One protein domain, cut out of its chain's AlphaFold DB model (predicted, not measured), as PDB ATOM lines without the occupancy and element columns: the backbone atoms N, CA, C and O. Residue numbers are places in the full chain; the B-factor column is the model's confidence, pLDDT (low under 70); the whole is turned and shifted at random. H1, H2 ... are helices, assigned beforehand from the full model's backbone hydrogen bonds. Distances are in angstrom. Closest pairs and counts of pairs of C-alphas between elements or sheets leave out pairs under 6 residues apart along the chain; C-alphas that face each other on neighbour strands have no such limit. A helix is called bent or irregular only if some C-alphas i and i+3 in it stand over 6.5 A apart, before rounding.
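Overview. This is residues 26 to 68 and 80 to 123 of the 133 residues of an uncharacterized protein of Gammaproteobacteria bacterium HGW-Gammaproteobacteria-14 (UniProt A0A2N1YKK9). Three long helices make the body, their centres set in a triangle: H4 runs through the middle, H5 folds back along it as a helical hairpin, and H3 crosses both at a slant. H2 lies across one end of this group, near the first residues of H3 and the last part of H4, and the very short H1 packs on the side of H4. The printed part has 87 residues with five named helices, in the order H1 H2 H3 H4 H5, and no named strand; the class is all helix. It is compact, with a radius of gyration of the C-alphas of 12.9 A, and spans 37 by 25 by 20 A.

Arrangement. H1, residues 26 to 29, touches residues 86 to 95 of H4, residues 81 to 100; their closest C-alphas are those of Gly 27 and Ala 87, 4.1 A apart. H2, residues 34 to 45, only just touches H1, with 3 pairs of C-alphas within 8 A, the closest those of Leu 29 and Ile 38 at 5.5 A. H4 is the hub, touching three other helices. H2 touches it at a steep tilt of 55 degrees, the same way, through residues 40 to 45 and 94 to 98, with the C-alphas of Ile 41 and Leu 98 closest at 6.4 A. H3, residues 49 to 67, is about perpendicular to H2, at 81 degrees, and close but not clearly touching it; the closest C-alphas, of Val 42 and Phe 49, are 6.5 A apart. H3 is also close but not clearly touching H4, with the C-alphas of Ala 56 and Leu 93 closest at 7.3 A, at a steep tilt of 48 degrees, opposite ways. H5, residues 106 to 122, forms a hairpin with H4 at a shallow tilt of 32 degrees, only just short of steep, opposite ways; the C-alphas of Val 85 and Leu 116 are closest at 5.5 A. Residues 59 to 67 of H3 touch H5 at a steep tilt of 50 degrees, the same way, with the C-alphas of Leu 63 and Ile 113 closest at 6.1 A. The helix packing is mostly crossed, but only just: of 3 touching pairs with a tilt, 1 is at a shallow tilt. H1 is apart from H3 and H5, and H2 is apart from H5. Each O i to N i+4 pair is within hydrogen-bond range in H5, against 6 of 8 in H2, 10 of 15 in H3 and 13 of 16 in H4; H1 is too short for such a pair.

Along the chain. H1 begins at C-alpha 26, (-38.723, -34.281, 3.746). H2 measures 17.5 A from first to last C-alpha. H3 measures 27.8 A, from C-alpha 49 at (-31.671, -34.039, 15.381). H4 measures 27.3 A and is irregular, but only just: C-alphas 84 and 87 are 6.6 A apart. H5 measures 23.8 A and ends at C-alpha 122, (-31.428, -37.746, -19.382).

Size, cuts and confidence. The C-alphas farthest apart, of Gln 46 and Cys 123, are 39.1 A apart. Residues 69 to 79 are not printed, and C-alphas 68 and 80 across the cut are 15.6 A apart. The links H1 to H2, H2 to H3 and H4 to H5 are tight. The mean pLDDT of the printed part is 91.2; residues 32 to 35 and residue 123 are under 70.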
ATOM      1  N   GLU A  26     -37.470 -33.641   4.134       92.94
ATOM      2  CA  GLU A  26     -38.723 -34.281   3.746       92.94
ATOM      3  C   GLU A  26     -38.477 -35.697   3.214       92.94
ATOM      4  O   GLU A  26     -39.051 -36.654   3.724       92.94
ATOM      5  N   GLY A  27     -37.572 -35.861   2.250       93.94
ATOM      6  CA  GLY A  27     -37.238 -37.160   1.675       93.94
ATOM      7  C   GLY A  27     -36.647 -38.139   2.688       93.94
ATOM      8  O   GLY A  27     -36.929 -39.339   2.648       93.94
ATOM      9  N   MET A  28     -35.863 -37.625   3.636       93.62
ATOM     10  CA  MET A  28     -35.280 -38.423   4.704       93.62
ATOM     11  C   MET A  28     -36.333 -38.949   5.679       93.62
ATOM     12  O   MET A  28     -36.227 -40.099   6.108       93.62
ATOM     13  N   LEU A  29     -37.345 -38.145   6.011       89.75
ATOM     14  CA  LEU A  29     -38.350 -38.466   7.025       89.75
ATOM     15  C   LEU A  29     -39.624 -39.110   6.465       89.75
ATOM     16  O   LEU A  29     -40.229 -39.956   7.121       89.75
ATOM     17  N   ILE A  30     -40.053 -38.715   5.267       80.00
ATOM     18  CA  ILE A  30     -41.362 -39.060   4.710       80.00
ATOM     19  C   ILE A  30     -41.236 -40.287   3.800       80.00
ATOM     20  O   ILE A  30     -41.154 -40.232   2.570       80.00
ATOM     21  N   GLU A  31     -41.296 -41.453   4.434       72.19
ATOM     22  CA  GLU A  31     -41.609 -42.717   3.775       72.19
ATOM     23  C   GLU A  31     -42.840 -43.318   4.438       72.19
ATOM     24  O   GLU A  31     -42.968 -43.289   5.658       72.19
ATOM     25  N   ARG A  32     -43.796 -43.813   3.648       62.62
ATOM     26  CA  ARG A  32     -45.028 -44.363   4.213       62.62
ATOM     27  C   ARG A  32     -44.739 -45.711   4.894       62.62
ATOM     28  O   ARG A  32     -44.137 -46.560   4.240       62.62
ATOM     29  N   PRO A  33     -45.241 -45.948   6.122       60.97
ATOM     30  CA  PRO A  33     -45.979 -45.019   6.990       60.97
ATOM     31  C   PRO A  33     -45.064 -44.013   7.730       60.97
ATOM     32  O   PRO A  33     -44.104 -44.388   8.390       60.97
ATOM     33  N   VAL A  34     -45.409 -42.720   7.645       63.22
ATOM     34  CA  VAL A  34     -44.527 -41.565   7.951       63.22
ATOM     35  C   VAL A  34     -44.084 -41.460   9.416       63.22
ATOM     36  O   VAL A  34     -42.958 -41.058   9.688       63.22
ATOM     37  N   HIS A  35     -44.952 -41.804  10.370       65.75
ATOM     38  CA  HIS A  35     -44.687 -41.574  11.795       65.75
ATOM     39  C   HIS A  35     -43.611 -42.512  12.356       65.75
ATOM     40  O   HIS A  35     -42.742 -42.065  13.092       65.75
ATOM     41  N   GLU A  36     -43.592 -43.779  11.937       81.31
ATOM     42  CA  GLU A  36     -42.604 -44.752  12.421       81.31
ATOM     43  C   GLU A  36     -41.181 -44.424  11.957       81.31
ATOM     44  O   GLU A  36     -40.201 -44.799  12.598       81.31
ATOM     45  N   ARG A  37     -41.036 -43.732  10.822       88.88
ATOM     46  CA  ARG A  37     -39.720 -43.452  10.253       88.88
ATOM     47  C   ARG A  37     -38.961 -42.387  11.032       88.88
ATOM     48  O   ARG A  37     -37.764 -42.560  11.247       88.88
ATOM     49  N   ILE A  38     -39.634 -41.317  11.452       88.69
ATOM     50  CA  ILE A  38     -38.995 -40.216  12.186       88.69
ATOM     51  C   ILE A  38     -38.412 -40.738  13.498       88.69
ATOM     52  O   ILE A  38     -37.224 -40.537  13.752       88.69
ATOM     53  N   ASP A  39     -39.215 -41.470  14.271       88.44
ATOM     54  CA  ASP A  39     -38.786 -42.040  15.551       88.44
ATOM     55  C   ASP A  39     -37.571 -42.954  15.354       88.44
ATOM     56  O   ASP A  39     -36.540 -42.773  16.000       88.44
ATOM     57  N   ARG A  40     -37.616 -43.846  14.356       91.56
ATOM     58  CA  ARG A  40     -36.491 -44.737  14.033       91.56
ATOM     59  C   ARG A  40     -35.219 -43.990  13.636       91.56
ATOM     60  O   ARG A  40     -34.129 -44.422  14.006       91.56
ATOM     61  N   ILE A  41     -35.327 -42.910  12.863       93.06
ATOM     62  CA  ILE A  41     -34.176 -42.092  12.450       93.06
ATOM     63  C   ILE A  41     -33.529 -41.441  13.678       93.06
ATOM     64  O   ILE A  41     -32.313 -41.542  13.856       93.06
ATOM     65  N   VAL A  42     -34.341 -40.832  14.547       90.44
ATOM     66  CA  VAL A  42     -33.875 -40.164  15.770       90.44
ATOM     67  C   VAL A  42     -33.231 -41.164  16.735       90.44
ATOM     68  O   VAL A  42     -32.122 -40.922  17.217       90.44
ATOM     69  N   GLU A  43     -33.875 -42.310  16.965       91.88
ATOM     70  CA  GLU A  43     -33.361 -43.393  17.812       91.88
ATOM     71  C   GLU A  43     -32.064 -44.003  17.271       91.88
ATOM     72  O   GLU A  43     -31.189 -44.401  18.040       91.88
ATOM     73  N   THR A  44     -31.919 -44.082  15.946       94.94
ATOM     74  CA  THR A  44     -30.721 -44.650  15.320       94.94
ATOM     75  C   THR A  44     -29.524 -43.707  15.429       94.94
ATOM     76  O   THR A  44     -28.412 -44.174  15.670       94.94
ATOM     77  N   TRP A  45     -29.736 -42.397  15.276       94.44
ATOM     78  CA  TRP A  45     -28.659 -41.405  15.218       94.44
ATOM     79  C   TRP A  45     -28.013 -41.085  16.574       94.44
ATOM     80  O   TRP A  45     -26.793 -40.980  16.661       94.44
ATOM     81  N   GLN A  46     -28.814 -40.929  17.635       88.94
ATOM     82  CA  GLN A  46     -28.372 -40.710  19.029       88.94
ATOM     83  C   GLN A  46     -27.507 -39.462  19.324       88.94
ATOM     84  O   GLN A  46     -27.178 -39.240  20.487       88.94
ATOM     85  N   GLN A  47     -27.174 -38.616  18.342       90.62
ATOM     86  CA  GLN A  47     -26.367 -37.396  18.555       90.62
ATOM     87  C   GLN A  47     -27.178 -36.092  18.489       90.62
ATOM     88  O   GLN A  47     -26.601 -35.015  18.556       90.62
ATOM     89  N   GLY A  48     -28.508 -36.189  18.399       90.56
ATOM     90  CA  GLY A  48     -29.410 -35.040  18.289       90.56
ATOM     91  C   GLY A  48     -29.839 -34.738  16.851       90.56
ATOM     92  O   GLY A  48     -29.143 -35.028  15.879       90.56
ATOM     93  N   PHE A  49     -31.061 -34.222  16.701       91.75
ATOM     94  CA  PHE A  49     -31.671 -34.039  15.381       91.75
ATOM     95  C   PHE A  49     -31.054 -32.872  14.597       91.75
ATOM     96  O   PHE A  49     -30.994 -32.916  13.374       91.75
ATOM     97  N   ILE A  50     -30.568 -31.837  15.289       93.88
ATOM     98  CA  ILE A  50     -29.909 -30.696  14.642       93.88
ATOM     99  C   ILE A  50     -28.580 -31.146  14.036       93.88
ATOM    100  O   ILE A  50     -28.294 -30.832  12.886       93.88
ATOM    101  N   GLU A  51     -27.805 -31.921  14.785       94.62
ATOM    102  CA  GLU A  51     -26.529 -32.499  14.378       94.62
ATOM    103  C   GLU A  51     -26.721 -33.399  13.157       94.62
ATOM    104  O   GLU A  51     -25.991 -33.263  12.176       94.62
ATOM    105  N   LEU A  52     -27.778 -34.224  13.163       94.88
ATOM    106  CA  LEU A  52     -28.143 -35.037  12.006       94.88
ATOM    107  C   LEU A  52     -28.377 -34.179  10.762       94.88
ATOM    108  O   LEU A  52     -27.890 -34.509   9.685       94.88
ATOM    109  N   MET A  53     -29.129 -33.088  10.905       94.81
ATOM    110  CA  MET A  53     -29.451 -32.218   9.778       94.81
ATOM    111  C   MET A  53     -28.245 -31.423   9.286       94.81
ATOM    112  O   MET A  53     -28.103 -31.238   8.080       94.81
ATOM    113  N   ILE A  54     -27.357 -30.990  10.183       94.88
ATOM    114  CA  ILE A  54     -26.093 -30.351   9.805       94.88
ATOM    115  C   ILE A  54     -25.253 -31.314   8.967       94.88
ATOM    116  O   ILE A  54     -24.754 -30.917   7.917       94.88
ATOM    117  N   GLU A  55     -25.114 -32.570   9.399       95.38
ATOM    118  CA  GLU A  55     -24.335 -33.571   8.669       95.38
ATOM    119  C   GLU A  55     -25.002 -33.993   7.355       95.38
ATOM    120  O   GLU A  55     -24.340 -34.033   6.321       95.38
ATOM    121  N   ALA A  56     -26.313 -34.237   7.352       95.38
ATOM    122  CA  ALA A  56     -27.047 -34.607   6.143       95.38
ATOM    123  C   ALA A  56     -26.956 -33.515   5.065       95.38
ATOM    124  O   ALA A  56     -26.743 -33.822   3.892       95.38
ATOM    125  N   CYS A  57     -27.045 -32.237   5.446       96.38
ATOM    126  CA  CYS A  57     -26.955 -31.115   4.510       96.38
ATOM    127  C   CYS A  57     -25.560 -30.919   3.890       96.38
ATOM    128  O   CYS A  57     -25.445 -30.171   2.921       96.38
ATOM    129  N   GLN A  58     -24.510 -31.598   4.369       94.56
ATOM    130  CA  GLN A  58     -23.176 -31.518   3.751       94.56
ATOM    131  C   GLN A  58     -23.162 -32.040   2.306       94.56
ATOM    132  O   GLN A  58     -22.300 -31.643   1.525       94.56
ATOM    133  N   CYS A  59     -24.134 -32.875   1.918       94.94
ATOM    134  CA  CYS A  59     -24.274 -33.357   0.542       94.94
ATOM    135  C   CYS A  59     -24.759 -32.281  -0.452       94.94
ATOM    136  O   CYS A  59     -24.622 -32.466  -1.663       94.94
ATOM    137  N   LEU A  60     -25.286 -31.146   0.031       96.12
ATOM    138  CA  LEU A  60     -25.828 -30.089  -0.829       96.12
ATOM    139  C   LEU A  60     -24.738 -29.341  -1.607       96.12
ATOM    140  O   LEU A  60     -24.975 -28.938  -2.743       96.12
ATOM    141  N   ASP A  61     -23.540 -29.192  -1.038       94.25
ATOM    142  CA  ASP A  61     -22.407 -28.567  -1.730       94.25
ATOM    143  C   ASP A  61     -21.912 -29.425  -2.916       94.25
ATOM    144  O   ASP A  61     -21.788 -28.898  -4.027       94.25
ATOM    145  N   PRO A  62     -21.669 -30.744  -2.754       93.94
ATOM    146  CA  PRO A  62     -21.438 -31.649  -3.878       93.94
ATOM    147  C   PRO A  62     -22.560 -31.626  -4.921       93.94
ATOM    148  O   PRO A  62     -22.263 -31.520  -6.109       93.94
ATOM    149  N   LEU A  63     -23.828 -31.655  -4.496       95.69
ATOM    150  CA  LEU A  63     -24.972 -31.594  -5.408       95.69
ATOM    151  C   LEU A  63     -24.963 -30.306  -6.238       95.69
ATOM    152  O   LEU A  63     -25.101 -30.344  -7.459       95.69
ATOM    153  N   TRP A  64     -24.745 -29.162  -5.589       94.94
ATOM    154  CA  TRP A  64     -24.628 -27.877  -6.266       94.94
ATOM    155  C   TRP A  64     -23.486 -27.862  -7.279       94.94
ATOM    156  O   TRP A  64     -23.647 -27.356  -8.387       94.94
ATOM    157  N   ASN A  65     -22.333 -28.431  -6.924       92.44
ATOM    158  CA  ASN A  65     -21.189 -28.485  -7.826       92.44
ATOM    159  C   ASN A  65     -21.489 -29.243  -9.122       92.44
ATOM    160  O   ASN A  65     -20.968 -28.839 -10.163       92.44
ATOM    161  N   GLU A  66     -22.341 -30.265  -9.053       91.50
ATOM    162  CA  GLU A  66     -22.781 -31.041 -10.209       91.50
ATOM    163  C   GLU A  66     -23.728 -30.227 -11.106       91.50
ATOM    164  O   GLU A  66     -23.551 -30.150 -12.321       91.50
ATOM    165  N   VAL A  67     -24.707 -29.534 -10.515       90.81
ATOM    166  CA  VAL A  67     -25.819 -28.942 -11.285       90.81
ATOM    167  C   VAL A  67     -25.697 -27.443 -11.562       90.81
ATOM    168  O   VAL A  67     -26.415 -26.915 -12.415       90.81
ATOM    169  N   ARG A  68     -24.774 -26.724 -10.908       89.19
ATOM    170  CA  ARG A  68     -24.627 -25.254 -11.029       89.19
ATOM    171  C   ARG A  68     -24.470 -24.762 -12.470       89.19
ATOM    172  O   ARG A  68     -24.875 -23.648 -12.788       89.19
ATOM    173  N   VAL A  80     -39.501 -31.278 -11.511       87.19
ATOM    174  CA  VAL A  80     -39.310 -30.553 -10.242       87.19
ATOM    175  C   VAL A  80     -38.076 -31.105  -9.541       87.19
ATOM    176  O   VAL A  80     -38.144 -32.124  -8.852       87.19
ATOM    177  N   PHE A  81     -36.943 -30.417  -9.713       91.38
ATOM    178  CA  PHE A  81     -35.626 -30.842  -9.221       91.38
ATOM    179  C   PHE A  81     -35.641 -31.236  -7.736       91.38
ATOM    180  O   PHE A  81     -35.043 -32.231  -7.325       91.38
ATOM    181  N   GLU A  82     -36.384 -30.495  -6.917       93.25
ATOM    182  CA  GLU A  82     -36.527 -30.762  -5.492       93.25
ATOM    183  C   GLU A  82     -37.178 -32.127  -5.186       93.25
ATOM    184  O   GLU A  82     -36.772 -32.805  -4.240       93.25
ATOM    185  N   TYR A  83     -38.149 -32.571  -5.990       91.44
ATOM    186  CA  TYR A  83     -38.828 -33.863  -5.813       91.44
ATOM    187  C   TYR A  83     -38.139 -35.021  -6.533       91.44
ATOM    188  O   TYR A  83     -38.293 -36.168  -6.116       91.44
ATOM    189  N   GLU A  84     -37.403 -34.740  -7.604       92.62
ATOM    190  CA  GLU A  84     -36.798 -35.768  -8.457       92.62
ATOM    191  C   GLU A  84     -35.333 -36.045  -8.117       92.62
ATOM    192  O   GLU A  84     -34.840 -37.140  -8.380       92.62
ATOM    193  N   VAL A  85     -34.652 -35.100  -7.464       94.94
ATOM    194  CA  VAL A  85     -33.244 -35.241  -7.070       94.94
ATOM    195  C   VAL A  85     -33.077 -35.065  -5.565       94.94
ATOM    196  O   VAL A  85     -32.588 -35.966  -4.884       94.94
ATOM    197  N   VAL A  86     -33.527 -33.939  -5.005       96.50
ATOM    198  CA  VAL A  86     -33.216 -33.593  -3.607       96.50
ATOM    199  C   VAL A  86     -33.937 -34.503  -2.604       96.50
ATOM    200  O   VAL A  86     -33.306 -35.053  -1.700       96.50
ATOM    201  N   ALA A  87     -35.244 -34.721  -2.760       95.62
ATOM    202  CA  ALA A  87     -35.989 -35.621  -1.882       95.62
ATOM    203  C   ALA A  87     -35.546 -37.100  -2.021       95.62
ATOM    204  O   ALA A  87     -35.375 -37.768  -0.996       95.62
ATOM    205  N   PRO A  88     -35.285 -37.644  -3.226       95.88
ATOM    206  CA  PRO A  88     -34.690 -38.972  -3.384       95.88
ATOM    207  C   PRO A  88     -33.313 -39.112  -2.731       95.88
ATOM    208  O   PRO A  88     -33.056 -40.132  -2.087       95.88
ATOM    209  N   LEU A  89     -32.467 -38.079  -2.798       97.44
ATOM    210  CA  LEU A  89     -31.199 -38.053  -2.069       97.44
ATOM    211  C   LEU A  89     -31.435 -38.138  -0.554       97.44
ATOM    212  O   LEU A  89     -30.822 -38.962   0.123       97.44
ATOM    213  N   GLY A  90     -32.392 -37.374  -0.022       96.88
ATOM    214  CA  GLY A  90     -32.797 -37.457   1.385       96.88
ATOM    215  C   GLY A  90     -33.258 -38.864   1.782       96.88
ATOM    216  O   GLY A  90     -32.841 -39.401   2.812       96.88
ATOM    217  N   ARG A  91     -34.058 -39.515   0.926       95.81
ATOM    218  CA  ARG A  91     -34.503 -40.904   1.118       95.81
ATOM    219  C   ARG A  91     -33.322 -41.869   1.175       95.81
ATOM    220  O   ARG A  91     -33.296 -42.726   2.059       95.81
ATOM    221  N   PHE A  92     -32.354 -41.721   0.273       96.56
ATOM    222  CA  PHE A  92     -31.119 -42.502   0.270       96.56
ATOM    223  C   PHE A  92     -30.353 -42.353   1.592       96.56
ATOM    224  O   PHE A  92     -30.043 -43.366   2.224       96.56
ATOM    225  N   LEU A  93     -30.138 -41.119   2.069       96.94
ATOM    226  CA  LEU A  93     -29.465 -40.860   3.348       96.94
ATOM    227  C   LEU A  93     -30.194 -41.525   4.522       96.94
ATOM    228  O   LEU A  93     -29.579 -42.226   5.324       96.94
ATOM    229  N   GLY A  94     -31.515 -41.346   4.606       95.50
ATOM    230  CA  GLY A  94     -32.321 -41.936   5.675       95.50
ATOM    231  C   GLY A  94     -32.340 -43.464   5.632       95.50
ATOM    232  O   GLY A  94     -32.243 -44.113   6.671       95.50
ATOM    233  N   ASN A  95     -32.408 -44.061   4.439       95.25
ATOM    234  CA  ASN A  95     -32.362 -45.515   4.277       95.25
ATOM    235  C   ASN A  95     -31.017 -46.077   4.725       95.25
ATOM    236  O   ASN A  95     -30.986 -47.034   5.499       95.25
ATOM    237  N   HIS A  96     -29.925 -45.446   4.297       96.50
ATOM    238  CA  HIS A  96     -28.587 -45.840   4.707       96.50
ATOM    239  C   HIS A  96     -28.413 -45.712   6.226       96.50
ATOM    240  O   HIS A  96     -27.921 -46.643   6.863       96.50
ATOM    241  N   LEU A  97     -28.889 -44.618   6.833       96.44
ATOM    242  CA  LEU A  97     -28.858 -44.433   8.286       96.44
ATOM    243  C   LEU A  97     -29.584 -45.564   9.017       96.44
ATOM    244  O   LEU A  97     -29.019 -46.160   9.930       96.44
ATOM    245  N   LEU A  98     -30.801 -45.914   8.602       94.75
ATOM    246  CA  LEU A  98     -31.570 -46.984   9.244       94.75
ATOM    247  C   LEU A  98     -30.950 -48.376   9.058       94.75
ATOM    248  O   LEU A  98     -31.135 -49.242   9.912       94.75
ATOM    249  N   GLN A  99     -30.237 -48.606   7.954       95.56
ATOM    250  CA  GLN A  99     -29.609 -49.893   7.640       95.56
ATOM    251  C   GLN A  99     -28.235 -50.059   8.302       95.56
ATOM    252  O   GLN A  99     -27.914 -51.138   8.796       95.56
ATOM    253  N   HIS A 100     -27.434 -48.995   8.333       95.56
ATOM    254  CA  HIS A 100     -26.019 -49.038   8.712       95.56
ATOM    255  C   HIS A 100     -25.704 -48.291  10.009       95.56
ATOM    256  O   HIS A 100     -24.580 -48.368  10.497       95.56
ATOM    257  N   ARG A 101     -26.693 -47.602  10.592       94.75
ATOM    258  CA  ARG A 101     -26.553 -46.754  11.788       94.75
ATOM    259  C   ARG A 101     -25.577 -45.589  11.616       94.75
ATOM    260  O   ARG A 101     -25.068 -45.058  12.597       94.75
ATOM    261  N   SER A 102     -25.330 -45.183  10.374       94.94
ATOM    262  CA  SER A 102     -24.528 -44.013  10.027       94.94
ATOM    263  C   SER A 102     -25.016 -43.402   8.718       94.94
ATOM    264  O   SER A 102     -25.590 -44.095   7.871       94.94
ATOM    265  N   LEU A 103     -24.733 -42.118   8.513       96.12
ATOM    266  CA  LEU A 103     -24.840 -41.522   7.185       96.12
ATOM    267  C   LEU A 103     -23.834 -42.187   6.218       96.12
ATOM    268  O   LEU A 103     -22.818 -42.738   6.662       96.12
ATOM    269  N   PRO A 104     -24.126 -42.198   4.908       96.19
ATOM    270  CA  PRO A 104     -23.204 -42.705   3.897       96.19
ATOM    271  C   PRO A 104     -21.944 -41.840   3.820       96.19
ATOM    272  O   PRO A 104     -21.985 -40.645   4.113       96.19
ATOM    273  N   SER A 105     -20.828 -42.433   3.390       95.19
ATOM    274  CA  SER A 105     -19.592 -41.690   3.124       95.19
ATOM    275  C   SER A 105     -19.789 -40.665   2.004       95.19
ATOM    276  O   SER A 105     -20.679 -40.815   1.166       95.19
ATOM    277  N   LEU A 106     -18.924 -39.651   1.951       90.94
ATOM    278  CA  LEU A 106     -18.962 -38.640   0.890       90.94
ATOM    279  C   LEU A 106     -18.878 -39.261  -0.513       90.94
ATOM    280  O   LEU A 106     -19.613 -38.836  -1.397       90.94
ATOM    281  N   ASP A 107     -18.070 -40.307  -0.704       92.81
ATOM    282  CA  ASP A 107     -17.959 -41.010  -1.990       92.81
ATOM    283  C   ASP A 107     -19.277 -41.698  -2.390       92.81
ATOM    284  O   ASP A 107     -19.705 -41.627  -3.541       92.81
ATOM    285  N   HIS A 108     -19.968 -42.333  -1.434       94.31
ATOM    286  CA  HIS A 108     -21.287 -42.927  -1.682       94.31
ATOM    287  C   HIS A 108     -22.351 -41.861  -1.956       94.31
ATOM    288  O   HIS A 108     -23.211 -42.062  -2.812       94.31
ATOM    289  N   GLN A 109     -22.290 -40.723  -1.259       95.75
ATOM    290  CA  GLN A 109     -23.166 -39.585  -1.534       95.75
ATOM    291  C   GLN A 109     -22.928 -39.040  -2.946       95.75
ATOM    292  O   GLN A 109     -23.890 -38.818  -3.669       95.75
ATOM    293  N   GLN A 110     -21.669 -38.882  -3.365       94.69
ATOM    294  CA  GLN A 110     -21.318 -38.440  -4.717       94.69
ATOM    295  C   GLN A 110     -21.841 -39.394  -5.792       94.69
ATOM    296  O   GLN A 110     -22.395 -38.931  -6.785       94.69
ATOM    297  N   GLY A 111     -21.726 -40.709  -5.581       95.38
ATOM    298  CA  GLY A 111     -22.300 -41.704  -6.491       95.38
ATOM    299  C   GLY A 111     -23.819 -41.560  -6.637       95.38
ATOM    300  O   GLY A 111     -24.319 -41.494  -7.756       95.38
ATOM    301  N   ALA A 112     -24.539 -41.435  -5.517       96.50
ATOM    302  CA  ALA A 112     -25.992 -41.240  -5.527       96.50
ATOM    303  C   ALA A 112     -26.402 -39.910  -6.184       96.50
ATOM    304  O   ALA A 112     -27.383 -39.859  -6.922       96.50
ATOM    305  N   ILE A 113     -25.648 -38.834  -5.939       97.00
ATOM    306  CA  ILE A 113     -25.866 -37.525  -6.566       97.00
ATOM    307  C   ILE A 113     -25.717 -37.629  -8.083       97.00
ATOM    308  O   ILE A 113     -26.613 -37.196  -8.800       97.00
ATOM    309  N   ALA A 114     -24.618 -38.218  -8.563       94.81
ATOM    310  CA  ALA A 114     -24.359 -38.362  -9.989       94.81
ATOM    311  C   ALA A 114     -25.469 -39.164 -10.686       94.81
ATOM    312  O   ALA A 114     -25.955 -38.745 -11.729       94.81
ATOM    313  N   GLU A 115     -25.921 -40.267 -10.081       95.31
ATOM    314  CA  GLU A 115     -27.015 -41.083 -10.616       95.31
ATOM    315  C   GLU A 115     -28.337 -40.301 -10.702       95.31
ATOM    316  O   GLU A 115     -28.976 -40.281 -11.752       95.31
ATOM    317  N   LEU A 116     -28.739 -39.616  -9.627       95.25
ATOM    318  CA  LEU A 116     -29.990 -38.849  -9.599       95.25
ATOM    319  C   LEU A 116     -29.977 -37.684 -10.595       95.25
ATOM    320  O   LEU A 116     -30.975 -37.424 -11.266       95.25
ATOM    321  N   VAL A 117     -28.844 -36.991 -10.698       93.12
ATOM    322  CA  VAL A 117     -28.661 -35.880 -11.633       93.12
ATOM    323  C   VAL A 117     -28.662 -36.368 -13.083       93.12
ATOM    324  O   VAL A 117     -29.315 -35.751 -13.927       93.12
ATOM    325  N   ASP A 118     -27.983 -37.480 -13.374       91.31
ATOM    326  CA  ASP A 118     -27.956 -38.080 -14.710       91.31
ATOM    327  C   ASP A 118     -29.357 -38.512 -15.158       91.31
ATOM    328  O   ASP A 118     -29.769 -38.199 -16.273       91.31
ATOM    329  N   ILE A 119     -30.136 -39.138 -14.269       90.50
ATOM    330  CA  ILE A 119     -31.533 -39.509 -14.537       90.50
ATOM    331  C   ILE A 119     -32.382 -38.268 -14.840       90.50
ATOM    332  O   ILE A 119     -33.111 -38.257 -15.835       90.50
ATOM    333  N   PHE A 120     -32.272 -37.220 -14.016       89.56
ATOM    334  CA  PHE A 120     -33.043 -35.986 -14.185       89.56
ATOM    335  C   PHE A 120     -32.753 -35.305 -15.530       89.56
ATOM    336  O   PHE A 120     -33.676 -34.899 -16.234       89.56
ATOM    337  N   PHE A 121     -31.482 -35.225 -15.938       85.75
ATOM    338  CA  PHE A 121     -31.107 -34.581 -17.201       85.75
ATOM    339  C   PHE A 121     -31.235 -35.476 -18.437       85.75
ATOM    340  O   PHE A 121     -31.377 -34.959 -19.547       85.75
ATOM    341  N   SER A 122     -31.234 -36.799 -18.277       82.44
ATOM    342  CA  SER A 122     -31.428 -37.746 -19.382       82.44
ATOM    343  C   SER A 122     -32.889 -37.866 -19.831       82.44
ATOM    344  O   SER A 122     -33.149 -38.351 -20.930       82.44
ATOM    345  N   CYS A 123     -33.845 -37.409 -19.016       61.09
ATOM    346  CA  CYS A 123     -35.282 -37.488 -19.293       61.09
ATOM    347  C   CYS A 123     -35.851 -36.261 -20.044       61.09
ATOM    348  O   CYS A 123     -37.065 -36.060 -20.059       61.09
TER     349      CYS A 123